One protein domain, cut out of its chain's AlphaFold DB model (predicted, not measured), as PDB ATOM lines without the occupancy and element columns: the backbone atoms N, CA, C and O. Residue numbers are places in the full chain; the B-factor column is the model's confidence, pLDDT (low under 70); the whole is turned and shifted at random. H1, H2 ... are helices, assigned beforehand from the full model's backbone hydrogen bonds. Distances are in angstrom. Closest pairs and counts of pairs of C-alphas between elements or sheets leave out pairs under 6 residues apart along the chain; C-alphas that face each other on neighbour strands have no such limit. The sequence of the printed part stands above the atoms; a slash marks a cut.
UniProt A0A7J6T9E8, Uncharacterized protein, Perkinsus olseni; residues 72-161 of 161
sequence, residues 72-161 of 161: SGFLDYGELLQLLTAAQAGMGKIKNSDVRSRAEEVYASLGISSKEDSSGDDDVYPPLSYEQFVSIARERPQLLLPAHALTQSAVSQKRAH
ATOM      1  N   SER A  72     -31.753   5.372  22.905       79.19
ATOM      2  CA  SER A  72     -31.840   4.061  22.270       79.19
ATOM      3  C   SER A  72     -30.462   3.519  21.881       79.19
ATOM      4  O   SER A  72     -30.319   2.316  21.633       79.19
ATOM      5  N   GLY A  73     -29.432   4.372  21.853       80.56
ATOM      6  CA  GLY A  73     -28.122   4.070  21.288       80.56
ATOM      7  C   GLY A  73     -28.102   4.199  19.764       80.56
ATOM      8  O   GLY A  73     -27.117   3.800  19.127       80.56
ATOM      9  N   PHE A  74     -29.177   4.729  19.176       85.81
ATOM     10  CA  PHE A  74     -29.329   4.979  17.754       85.81
ATOM     11  C   PHE A  74     -29.924   6.371  17.535       85.81
ATOM     12  O   PHE A  74     -30.776   6.799  18.287       85.81
ATOM     13  N   LEU A  75     -29.502   7.049  16.471       85.31
ATOM     14  CA  LEU A  75     -30.094   8.312  16.043       85.31
ATOM     15  C   LEU A  75     -31.187   8.041  15.022       85.31
ATOM     16  O   LEU A  75     -30.893   7.647  13.888       85.31
ATOM     17  N   ASP A  76     -32.439   8.260  15.393       87.56
ATOM     18  CA  ASP A  76     -33.541   8.163  14.451       87.56
ATOM     19  C   ASP A  76     -33.552   9.327  13.437       87.56
ATOM     20  O   ASP A  76     -32.748  10.266  13.472       87.56
ATOM     21  N   TYR A  77     -34.450   9.247  12.453       85.38
ATOM     22  CA  TYR A  77     -34.540  10.271  11.416       85.38
ATOM     23  C   TYR A  77     -34.948  11.646  11.970       85.38
ATOM     24  O   TYR A  77     -34.427  12.666  11.520       85.38
ATOM     25  N   GLY A  78     -35.857  11.692  12.943       83.25
ATOM     26  CA  GLY A  78     -36.289  12.926  13.591       83.25
ATOM     27  C   GLY A  78     -35.178  13.556  14.429       83.25
ATOM     28  O   GLY A  78     -34.949  14.761  14.331       83.25
ATOM     29  N   GLU A  79     -34.446  12.753  15.191       85.06
ATOM     30  CA  GLU A  79     -33.269  13.161  15.963       85.06
ATOM     31  C   GLU A  79     -32.155  13.689  15.058       85.06
ATOM     32  O   GLU A  79     -31.599  14.762  15.305       85.06
ATOM     33  N   LEU A  80     -31.894  13.020  13.931       84.25
ATOM     34  CA  LEU A  80     -30.953  13.511  12.926       84.25
ATOM     35  C   LEU A  80     -31.402  14.854  12.327       84.25
ATOM     36  O   LEU A  80     -30.581  15.754  12.144       84.25
ATOM     37  N   LEU A  81     -32.691  15.031  12.023       83.19
ATOM     38  CA  LEU A  81     -33.200  16.314  11.527       83.19
ATOM     39  C   LEU A  81     -33.050  17.424  12.574       83.19
ATOM     40  O   LEU A  81     -32.684  18.548  12.219       83.19
ATOM     41  N   GLN A  82     -33.295  17.128  13.851       78.38
ATOM     42  CA  GLN A  82     -33.077  18.074  14.947       78.38
ATOM     43  C   GLN A  82     -31.598  18.449  15.071       78.38
ATOM     44  O   GLN A  82     -31.280  19.638  15.116       78.38
ATOM     45  N   LEU A  83     -30.695  17.466  14.999       79.12
ATOM     46  CA  LEU A  83     -29.246  17.668  14.964       79.12
ATOM     47  C   LEU A  83     -28.837  18.624  13.844       79.12
ATOM     48  O   LEU A  83     -28.155  19.622  14.080       79.12
ATOM     49  N   LEU A  84     -29.284  18.345  12.620       79.75
ATOM     50  CA  LEU A  84     -28.943  19.132  11.436       79.75
ATOM     51  C   LEU A  84     -29.550  20.540  11.481       79.75
ATOM     52  O   LEU A  84     -28.924  21.505  11.037       79.75
ATOM     53  N   THR A  85     -30.747  20.673  12.052       78.12
ATOM     54  CA  THR A  85     -31.402  21.967  12.260       78.12
ATOM     55  C   THR A  85     -30.647  22.796  13.297       78.12
ATOM     56  O   THR A  85     -30.320  23.953  13.031       78.12
ATOM     57  N   ALA A  86     -30.303  22.208  14.446       71.44
ATOM     58  CA  ALA A  86     -29.545  22.865  15.509       71.44
ATOM     59  C   ALA A  86     -28.150  23.291  15.027       71.44
ATOM     60  O   ALA A  86     -27.726  24.424  15.257       71.44
ATOM     61  N   ALA A  87     -27.477  22.432  14.255       68.00
ATOM     62  CA  ALA A  87     -26.205  22.744  13.610       68.00
ATOM     63  C   ALA A  87     -26.288  23.962  12.672       68.00
ATOM     64  O   ALA A  87     -25.290  24.647  12.461       68.00
ATOM     65  N   GLN A  88     -27.457  24.263  12.104       66.62
ATOM     66  CA  GLN A  88     -27.625  25.348  11.138       66.62
ATOM     67  C   GLN A  88     -28.349  26.576  11.709       66.62
ATOM     68  O   GLN A  88     -28.429  27.602  11.028       66.62
ATOM     69  N   ALA A  89     -28.814  26.522  12.965       60.38
ATOM     70  CA  ALA A  89     -29.585  27.588  13.615       60.38
ATOM     71  C   ALA A  89     -28.822  28.925  13.701       60.38
ATOM     72  O   ALA A  89     -29.433  29.989  13.770       60.38
ATOM     73  N   GLY A  90     -27.489  28.894  13.588       55.84
ATOM     74  CA  GLY A  90     -26.639  30.084  13.494       55.84
ATOM     75  C   GLY A  90     -26.520  30.726  12.100       55.84
ATOM     76  O   GLY A  90     -25.908  31.785  11.990       55.84
ATOM     77  N   MET A  91     -27.063  30.126  11.027       57.78
ATOM     78  CA  MET A  91     -26.847  30.561   9.627       57.78
ATOM     79  C   MET A  91     -28.051  31.262   8.959       57.78
ATOM     80  O   MET A  91     -27.998  31.573   7.769       57.78
ATOM     81  N   GLY A  92     -29.109  31.593   9.707       61.59
ATOM     82  CA  GLY A  92     -30.283  32.321   9.203       61.59
ATOM     83  C   GLY A  92     -31.547  31.459   9.132       61.59
ATOM     84  O   GLY A  92     -31.645  30.437   9.800       61.59
ATOM     85  N   LYS A  93     -32.555  31.881   8.352       64.94
ATOM     86  CA  LYS A  93     -33.816  31.126   8.209       64.94
ATOM     87  C   LYS A  93     -33.558  29.786   7.510       64.94
ATOM     88  O   LYS A  93     -33.350  29.770   6.300       64.94
ATOM     89  N   ILE A  94     -33.627  28.690   8.260       67.25
ATOM     90  CA  ILE A  94     -33.512  27.322   7.745       67.25
ATOM     91  C   ILE A  94     -34.849  26.899   7.136       67.25
ATOM     92  O   ILE A  94     -35.892  27.037   7.781       67.25
ATOM     93  N   LYS A  95     -34.842  26.366   5.911       76.06
ATOM     94  CA  LYS A  95     -36.014  25.677   5.365       76.06
ATOM     95  C   LYS A  95     -35.916  24.193   5.689       76.06
ATOM     96  O   LYS A  95     -34.840  23.611   5.622       76.06
ATOM     97  N   ASN A  96     -37.055  23.562   5.955       73.75
ATOM     98  CA  ASN A  96     -37.126  22.120   6.206       73.75
ATOM     99  C   ASN A  96     -36.516  21.300   5.041       73.75
ATOM    100  O   ASN A  96     -35.828  20.311   5.268       73.75
ATOM    101  N   SER A  97     -36.645  21.791   3.799       78.00
ATOM    102  CA  SER A  97     -35.990  21.207   2.619       78.00
ATOM    103  C   SER A  97     -34.463  21.148   2.722       78.00
ATOM    104  O   SER A  97     -33.872  20.172   2.282       78.00
ATOM    105  N   ASP A  98     -33.826  22.163   3.315       80.31
ATOM    106  CA  ASP A  98     -32.362  22.223   3.427       80.31
ATOM    107  C   ASP A  98     -31.848  21.175   4.427       80.31
ATOM    108  O   ASP A  98     -30.808  20.554   4.215       80.31
ATOM    109  N   VAL A  99     -32.602  20.956   5.508       80.12
ATOM    110  CA  VAL A  99     -32.295  19.946   6.531       80.12
ATOM    111  C   VAL A  99     -32.488  18.541   5.962       80.12
ATOM    112  O   VAL A  99     -31.622  17.689   6.146       80.12
ATOM    113  N   ARG A 100     -33.578  18.316   5.212       82.50
ATOM    114  CA  ARG A 100     -33.849  17.034   4.545       82.50
ATOM    115  C   ARG A 100     -32.784  16.667   3.516       82.50
ATOM    116  O   ARG A 100     -32.216  15.591   3.639       82.50
ATOM    117  N   SER A 101     -32.420  17.571   2.599       83.12
ATOM    118  CA  SER A 101     -31.333  17.310   1.634       83.12
ATOM    119  C   SER A 101     -30.034  16.896   2.323       83.12
ATOM    120  O   SER A 101     -29.305  16.031   1.850       83.12
ATOM    121  N   ARG A 102     -29.748  17.480   3.486       81.38
ATOM    122  CA  ARG A 102     -28.540  17.169   4.241       81.38
ATOM    123  C   ARG A 102     -28.636  15.830   4.972       81.38
ATOM    124  O   ARG A 102     -27.646  15.106   5.019       81.38
ATOM    125  N   ALA A 103     -29.808  15.476   5.496       85.06
ATOM    126  CA  ALA A 103     -30.059  14.143   6.036       85.06
ATOM    127  C   ALA A 103     -29.908  13.071   4.944       85.06
ATOM    128  O   ALA A 103     -29.229  12.071   5.160       85.06
ATOM    129  N   GLU A 104     -30.443  13.312   3.744       85.88
ATOM    130  CA  GLU A 104     -30.257  12.437   2.579       85.88
ATOM    131  C   GLU A 104     -28.772  12.250   2.248       85.88
ATOM    132  O   GLU A 104     -28.319  11.125   2.049       85.88
ATOM    133  N   GLU A 105     -27.978  13.326   2.250       85.69
ATOM    134  CA  GLU A 105     -26.527  13.243   2.039       85.69
ATOM    135  C   GLU A 105     -25.809  12.422   3.120       85.69
ATOM    136  O   GLU A 105     -24.859  11.694   2.811       85.69
ATOM    137  N   VAL A 106     -26.258  12.512   4.378       87.06
ATOM    138  CA  VAL A 106     -25.748  11.697   5.489       87.06
ATOM    139  C   VAL A 106     -25.995  10.212   5.206       87.06
ATOM    140  O   VAL A 106     -25.042   9.429   5.213       87.06
ATOM    141  N   TYR A 107     -27.223   9.818   4.865       87.94
ATOM    142  CA  TYR A 107     -27.537   8.423   4.534       87.94
ATOM    143  C   TYR A 107     -26.837   7.944   3.260       87.94
ATOM    144  O   TYR A 107     -26.247   6.861   3.248       87.94
ATOM    145  N   ALA A 108     -26.795   8.779   2.221       86.19
ATOM    146  CA  ALA A 108     -26.097   8.475   0.979       86.19
ATOM    147  C   ALA A 108     -24.596   8.243   1.206       86.19
ATOM    148  O   ALA A 108     -24.004   7.380   0.559       86.19
ATOM    149  N   SER A 109     -23.975   8.960   2.154       84.75
ATOM    150  CA  SER A 109     -22.565   8.749   2.508       84.75
ATOM    151  C   SER A 109     -22.293   7.381   3.140       84.75
ATOM    152  O   SER A 109     -21.208   6.835   2.968       84.75
ATOM    153  N   LEU A 110     -23.297   6.784   3.786       85.12
ATOM    154  CA  LEU A 110     -23.243   5.427   4.330       85.12
ATOM    155  C   LEU A 110     -23.642   4.352   3.308       85.12
ATOM    156  O   LEU A 110     -23.680   3.169   3.642       85.12
ATOM    157  N   GLY A 111     -23.981   4.749   2.075       84.19
ATOM    158  CA  GLY A 111     -24.556   3.850   1.075       84.19
ATOM    159  C   GLY A 111     -25.970   3.380   1.427       84.19
ATOM    160  O   GLY A 111     -26.408   2.339   0.939       84.19
ATOM    161  N   ILE A 112     -26.675   4.122   2.286       83.62
ATOM    162  CA  ILE A 112     -28.062   3.858   2.659       83.62
ATOM    163  C   ILE A 112     -28.954   4.707   1.755       83.62
ATOM    164  O   ILE A 112     -28.826   5.927   1.707       83.62
ATOM    165  N   SER A 113     -29.860   4.058   1.034       73.81
ATOM    166  CA  SER A 113     -30.926   4.731   0.291       73.81
ATOM    167  C   SER A 113     -32.219   4.683   1.094       73.81
ATOM    168  O   SER A 113     -32.424   3.739   1.866       73.81
ATOM    169  N   SER A 114     -33.083   5.684   0.909       72.81
ATOM    170  CA  SER A 114     -34.431   5.638   1.468       72.81
ATOM    171  C   SER A 114     -35.141   4.373   1.001       72.81
ATOM    172  O   SER A 114     -34.949   3.890  -0.121       72.81
ATOM    173  N   LYS A 115     -35.929   3.786   1.898       66.69
ATOM    174  CA  LYS A 115     -36.887   2.762   1.500       66.69
ATOM    175  C   LYS A 115     -38.190   3.479   1.190       66.69
ATOM    176  O   LYS A 115     -38.718   4.160   2.064       66.69
ATOM    177  N   GLU A 116     -38.692   3.296  -0.029       58.25
ATOM    178  CA  GLU A 116     -40.090   3.591  -0.335       58.25
ATOM    179  C   GLU A 116     -40.935   2.721   0.601       58.25
ATOM    180  O   GLU A 116     -40.861   1.485   0.567       58.25
ATOM    181  N   ASP A 117     -41.662   3.353   1.513       55.09
ATOM    182  CA  ASP A 117     -42.660   2.645   2.290       55.09
ATOM    183  C   ASP A 117     -43.887   2.356   1.408       55.09
ATOM    184  O   ASP A 117     -44.046   2.856   0.294       55.09
ATOM    185  N   SER A 118     -44.793   1.521   1.907       58.78
ATOM    186  CA  SER A 118     -46.036   1.203   1.199       58.78
ATOM    187  C   SER A 118     -46.998   2.401   1.078       58.78
ATOM    188  O   SER A 118     -48.076   2.230   0.506       58.78
ATOM    189  N   SER A 119     -46.666   3.562   1.664       59.16
ATOM    190  CA  SER A 119     -47.480   4.782   1.636       59.16
ATOM    191  C   SER A 119     -47.054   5.742   0.521       59.16
ATOM    192  O   SER A 119     -47.899   6.479   0.014       59.16
ATOM    193  N   GLY A 120     -45.798   5.660   0.069       53.84
ATOM    194  CA  GLY A 120     -45.268   6.401  -1.075       53.84
ATOM    195  C   GLY A 120     -45.083   7.901  -0.833       53.84
ATOM    196  O   GLY A 120     -44.800   8.612  -1.796       53.84
ATOM    197  N   ASP A 121     -45.257   8.379   0.404       53.91
ATOM    198  CA  ASP A 121     -45.273   9.816   0.730       53.91
ATOM    199  C   ASP A 121     -44.146  10.242   1.694       53.91
ATOM    200  O   ASP A 121     -43.769  11.413   1.697       53.91
ATOM    201  N   ASP A 122     -43.533   9.313   2.440       57.84
ATOM    202  CA  ASP A 122     -42.417   9.611   3.348       57.84
ATOM    203  C   ASP A 122     -41.221   8.672   3.110       57.84
ATOM    204  O   ASP A 122     -41.315   7.450   3.235       57.84
ATOM    205  N   ASP A 123     -40.059   9.254   2.798       63.09
ATOM    206  CA  ASP A 123     -38.783   8.539   2.784       63.09
ATOM    207  C   ASP A 123     -38.485   7.979   4.183       63.09
ATOM    208  O   ASP A 123     -38.221   8.728   5.128       63.09
ATOM    209  N   VAL A 124     -38.490   6.649   4.319       72.62
ATOM    210  CA  VAL A 124     -38.169   5.990   5.589       72.62
ATOM    211  C   VAL A 124     -36.692   5.625   5.624       72.62
ATOM    212  O   VAL A 124     -36.207   4.800   4.838       72.62
ATOM    213  N   TYR A 125     -35.984   6.207   6.589       83.19
ATOM    214  CA  TYR A 125     -34.590   5.901   6.874       83.19
ATOM    215  C   TYR A 125     -34.449   5.025   8.126       83.19
ATOM    216  O   TYR A 125     -35.184   5.217   9.096       83.19
ATOM    217  N   PRO A 126     -33.521   4.048   8.127       85.38
ATOM    218  CA  PRO A 126     -33.204   3.302   9.335       85.38
ATOM    219  C   PRO A 126     -32.480   4.204  10.345       85.38
ATOM    220  O   PRO A 126     -31.740   5.093   9.926       85.38
ATOM    221  N   PRO A 127     -32.622   3.948  11.653       87.12
ATOM    222  CA  PRO A 127     -31.895   4.706  12.658       87.12
ATOM    223  C   PRO A 127     -30.383   4.443  12.543       87.12
ATOM    224  O   PRO A 127     -29.944   3.333  12.220       87.12
ATOM    225  N   LEU A 128     -29.586   5.484  12.773       88.19
ATOM    226  CA  LEU A 128     -28.135   5.486  12.633       88.19
ATOM    227  C   LEU A 128     -27.461   5.000  13.912       88.19
ATOM    228  O   LEU A 128     -27.668   5.551  14.986       88.19
ATOM    229  N   SER A 129     -26.580   4.011  13.802       89.12
ATOM    230  CA  SER A 129     -25.769   3.577  14.940       89.12
ATOM    231  C   SER A 129     -24.620   4.546  15.235       89.12
ATOM    232  O   SER A 129     -24.168   5.301  14.367       89.12
ATOM    233  N   TYR A 130     -24.062   4.452  16.445       83.19
ATOM    234  CA  TYR A 130     -22.850   5.185  16.823       83.19
ATOM    235  C   TYR A 130     -21.693   4.988  15.825       83.19
ATOM    236  O   TYR A 130     -21.015   5.946  15.457       83.19
ATOM    237  N   GLU A 131     -21.476   3.767  15.328       85.06
ATOM    238  CA  GLU A 131     -20.401   3.489  14.364       85.06
ATOM    239  C   GLU A 131     -20.618   4.201  13.024       85.06
ATOM    240  O   GLU A 131     -19.673   4.729  12.427       85.06
ATOM    241  N   GLN A 132     -21.868   4.248  12.563       87.94
ATOM    242  CA  GLN A 132     -22.246   4.955  11.345       87.94
ATOM    243  C   GLN A 132     -22.056   6.462  11.522       87.94
ATOM    244  O   GLN A 132     -21.414   7.105  10.690       87.94
ATOM    245  N   PHE A 133     -22.511   7.007  12.651       84.44
ATOM    246  CA  PHE A 133     -22.313   8.408  12.997       84.44
ATOM    247  C   PHE A 133     -20.829   8.793  13.053       84.44
ATOM    248  O   PHE A 133     -20.421   9.784  12.449       84.44
ATOM    249  N   VAL A 134     -19.991   7.982  13.709       81.12
ATOM    250  CA  VAL A 134     -18.535   8.192  13.764       81.12
ATOM    251  C   VAL A 134     -17.917   8.137  12.368       81.12
ATOM    252  O   VAL A 134     -17.035   8.939  12.063       81.12
ATOM    253  N   SER A 135     -18.367   7.218  11.513       84.19
ATOM    254  CA  SER A 135     -17.872   7.107  10.135       84.19
ATOM    255  C   SER A 135     -18.138   8.397   9.355       84.19
ATOM    256  O   SER A 135     -17.210   8.972   8.783       84.19
ATOM    257  N   ILE A 136     -19.355   8.940   9.452       83.56
ATOM    258  CA  ILE A 136     -19.717  10.227   8.838       83.56
ATOM    259  C   ILE A 136     -18.921  11.375   9.465       83.56
ATOM    260  O   ILE A 136     -18.375  12.207   8.745       83.56
ATOM    261  N   ALA A 137     -18.797  11.421  10.792       77.44
ATOM    262  CA  ALA A 137     -18.039  12.460  11.487       77.44
ATOM    263  C   ALA A 137     -16.547  12.457  11.113       77.44
ATOM    264  O   ALA A 137     -15.893  13.497  11.167       77.44
ATOM    265  N   ARG A 138     -15.988  11.309  10.718       75.06
ATOM    266  CA  ARG A 138     -14.590  11.195  10.279       75.06
ATOM    267  C   ARG A 138     -14.405  11.522   8.804       75.06
ATOM    268  O   ARG A 138     -13.430  12.183   8.459       75.06
ATOM    269  N   GLU A 139     -15.305  11.059   7.943       77.88
ATOM    270  CA  GLU A 139     -15.178  11.239   6.493       77.88
ATOM    271  C   GLU A 139     -15.731  12.581   6.012       77.88
ATOM    272  O   GLU A 139     -15.162  13.221   5.123       77.88
ATOM    273  N   ARG A 140     -16.853  13.013   6.592       79.31
ATOM    274  CA  ARG A 140     -17.609  14.208   6.207       79.31
ATOM    275  C   ARG A 140     -18.183  14.942   7.425       79.31
ATOM    276  O   ARG A 140     -19.398  15.145   7.509       79.31
ATOM    277  N   PRO A 141     -17.332  15.425   8.350       73.69
ATOM    278  CA  PRO A 141     -17.790  16.151   9.534       73.69
ATOM    279  C   PRO A 141     -18.640  17.388   9.207       73.69
ATOM    280  O   PRO A 141     -19.461  17.801  10.020       73.69
ATOM    281  N   GLN A 142     -18.486  17.966   8.011       73.75
ATOM    282  CA  GLN A 142     -19.267  19.109   7.532       73.75
ATOM    283  C   GLN A 142     -20.743  18.811   7.292       73.75
ATOM    284  O   GLN A 142     -21.493  19.765   7.101       73.75
ATOM    285  N   LEU A 143     -21.147  17.537   7.265       75.50
ATOM    286  CA  LEU A 143     -22.550  17.136   7.174       75.50
ATOM    287  C   LEU A 143     -23.224  17.156   8.546       75.50
ATOM    288  O   LEU A 143     -24.367  17.586   8.647       75.50
ATOM    289  N   LEU A 144     -22.504  16.789   9.605       73.94
ATOM    290  CA  LEU A 144     -23.048  16.751  10.966       73.94
ATOM    291  C   LEU A 144     -22.866  18.079  11.707       73.94
ATOM    292  O   LEU A 144     -23.746  18.502  12.443       73.94
ATOM    293  N   LEU A 145     -21.742  18.765  11.488       66.75
ATOM    294  CA  LEU A 145     -21.382  19.975  12.223       66.75
ATOM    295  C   LEU A 145     -21.518  21.242  11.362       66.75
ATOM    296  O   LEU A 145     -21.284  21.202  10.146       66.75
ATOM    297  N   PRO A 146     -21.826  22.396  11.982       54.94
ATOM    298  CA  PRO A 146     -21.749  23.680  11.303       54.94
ATOM    299  C   PRO A 146     -20.330  23.946  10.789       54.94
ATOM    300  O   PRO A 146     -19.343  23.704  11.490       54.94
ATOM    301  N   ALA A 147     -20.204  24.547   9.602       47.38
ATOM    302  CA  ALA A 147     -18.908  24.876   8.991       47.38
ATOM    303  C   ALA A 147     -17.983  25.719   9.902       47.38
ATOM    304  O   ALA A 147     -16.755  25.609   9.817       47.38
ATOM    305  N   HIS A 148     -18.552  26.522  10.813       46.59
ATOM    306  CA  HIS A 148     -17.798  27.307  11.797       46.59
ATOM    307  C   HIS A 148     -17.155  26.457  12.913       46.59
ATOM    308  O   HIS A 148     -16.091  26.806  13.420       46.59
ATOM    309  N   ALA A 149     -17.763  25.321  13.286       47.88
ATOM    310  CA  ALA A 149     -17.229  24.418  14.308       47.88
ATOM    311  C   ALA A 149     -15.959  23.710  13.802       47.88
ATOM    312  O   ALA A 149     -14.999  23.511  14.546       47.88
ATOM    313  N   LEU A 150     -15.906  23.430  12.496       45.91
ATOM    314  CA  LEU A 150     -14.739  22.845  11.831       45.91
ATOM    315  C   LEU A 150     -13.599  23.844  11.646       45.91
ATOM    316  O   LEU A 150     -12.426  23.486  11.767       45.91
ATOM    317  N   THR A 151     -13.925  25.112  11.398       45.16
ATOM    318  CA  THR A 151     -12.912  26.162  11.232       45.16
ATOM    319  C   THR A 151     -12.239  26.529  12.552       45.16
ATOM    320  O   THR A 151     -11.032  26.747  12.549       45.16
ATOM    321  N   GLN A 152     -12.939  26.506  13.692       42.78
ATOM    322  CA  GLN A 152     -12.301  26.735  14.999       42.78
ATOM    323  C   GLN A 152     -11.309  25.620  15.380       42.78
ATOM    324  O   GLN A 152     -10.238  25.900  15.925       42.78
ATOM    325  N   SER A 153     -11.598  24.368  15.010       40.75
ATOM    326  CA  SER A 153     -10.674  23.246  15.225       40.75
ATOM    327  C   SER A 153      -9.435  23.331  14.314       40.75
ATOM    328  O   SER A 153      -8.303  23.157  14.770       40.75
ATOM    329  N   ALA A 154      -9.615  23.713  13.041       39.69
ATOM    330  CA  ALA A 154      -8.510  23.877  12.090       39.69
ATOM    331  C   ALA A 154      -7.617  25.102  12.383       39.69
ATOM    332  O   ALA A 154      -6.410  25.067  12.129       39.69
ATOM    333  N   VAL A 155      -8.178  26.187  12.933       41.09
ATOM    334  CA  VAL A 155      -7.411  27.386  13.316       41.09
ATOM    335  C   VAL A 155      -6.583  27.136  14.580       41.09
ATOM    336  O   VAL A 155      -5.438  27.587  14.646       41.09
ATOM    337  N   SER A 156      -7.090  26.350  15.536       42.06
ATOM    338  CA  SER A 156      -6.327  25.964  16.734       42.06
ATOM    339  C   SER A 156      -5.173  25.003  16.433       42.06
ATOM    340  O   SER A 156      -4.123  25.111  17.061       42.06
ATOM    341  N   GLN A 157      -5.286  24.133  15.420       43.22
ATOM    342  CA  GLN A 157      -4.157  23.285  15.002       43.22
ATOM    343  C   GLN A 157      -3.065  24.034  14.221       43.22
ATOM    344  O   GLN A 157      -1.920  23.589  14.194       43.22
ATOM    345  N   LYS A 158      -3.367  25.199  13.633       37.25
ATOM    346  CA  LYS A 158      -2.381  26.005  12.886       37.25
ATOM    347  C   LYS A 158      -1.516  26.932  13.743       37.25
ATOM    348  O   LYS A 158      -0.601  27.547  13.206       37.25
ATOM    349  N   ARG A 159      -1.780  27.051  15.048       38.03
ATOM    350  CA  ARG A 159      -0.984  27.878  15.979       38.03
ATOM    351  C   ARG A 159       0.076  27.103  16.771       38.03
ATOM    352  O   ARG A 159       0.771  27.711  17.577       38.03
ATOM    353  N   ALA A 160       0.214  25.799  16.536       42.44
ATOM    354  CA  ALA A 160       1.180  24.935  17.217       42.44
ATOM    355  C   ALA A 160       2.377  24.520  16.334       42.44
ATOM    356  O   ALA A 160       2.997  23.494  16.607       42.44
ATOM    357  N   HIS A 161       2.703  25.292  15.291       36.31
ATOM    358  CA  HIS A 161       3.876  25.048  14.446       36.31
ATOM    359  C   HIS A 161       4.690  26.312  14.192       36.31
ATOM    360  O   HIS A 161       4.066  27.372  13.953       36.31
TER     361      HIS A 161
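AT A GLANCE: This is residues 72 to 161 of the 161 residues of an uncharacterized protein of Perkinsus olseni (UniProt A0A7J6T9E8). Helices H1, H2 and H3 gather round the short H4, with a long loop, residues 110 to 129, at one end and the free arm of residues 151 to 161 sticking out at the other. The printed part has 90 residues, five helices named H1 to H5 in chain order and no named strand: all helix. It is only just loose, close to compact, with a radius of gyration of the C-alphas of 14.9 A, spanning 57 by 31 by 22 A.

HOW THE PARTS SIT: H1, residues 77 to 88, touches H2, residues 96 to 109, with residues 80 to 85 alone; the closest C-alphas, of Leu 84 and Val 99, are 6.0 A apart. H4, residues 141 to 144, is the hub: its closest C-alphas are Leu 144 to Leu 84 of H1, 6.4 A, and Leu 143 to Val 106 of H2, 6.5 A. H3, residues 130 to 139, touches H4 only at the corner, Ala 137 to Leu 144, 6.6 A between C-alphas. H5, residues 147 to 157, is close to H4 but not clearly touching, Gln 142 to Leu 150, 7.3 A between C-alphas. Every O i to N i+4 pair is within hydrogen-bond range in H1, H2 and H3, and 6 of 7 in H5; H4 is too short for one.

IN THESE COORDINATES: H1 begins at C-alpha 77 (-34.540, 10.271, 11.416); H2 is 20.1 A long; H5 ends at C-alpha 157 (-4.157, 23.285, 15.002).

THE WHOLE: The printed part has no cut. The H2 to H3 link is long; pLDDT is under 70 at residues 87 to 94, 115 to 123 and 145 to 161.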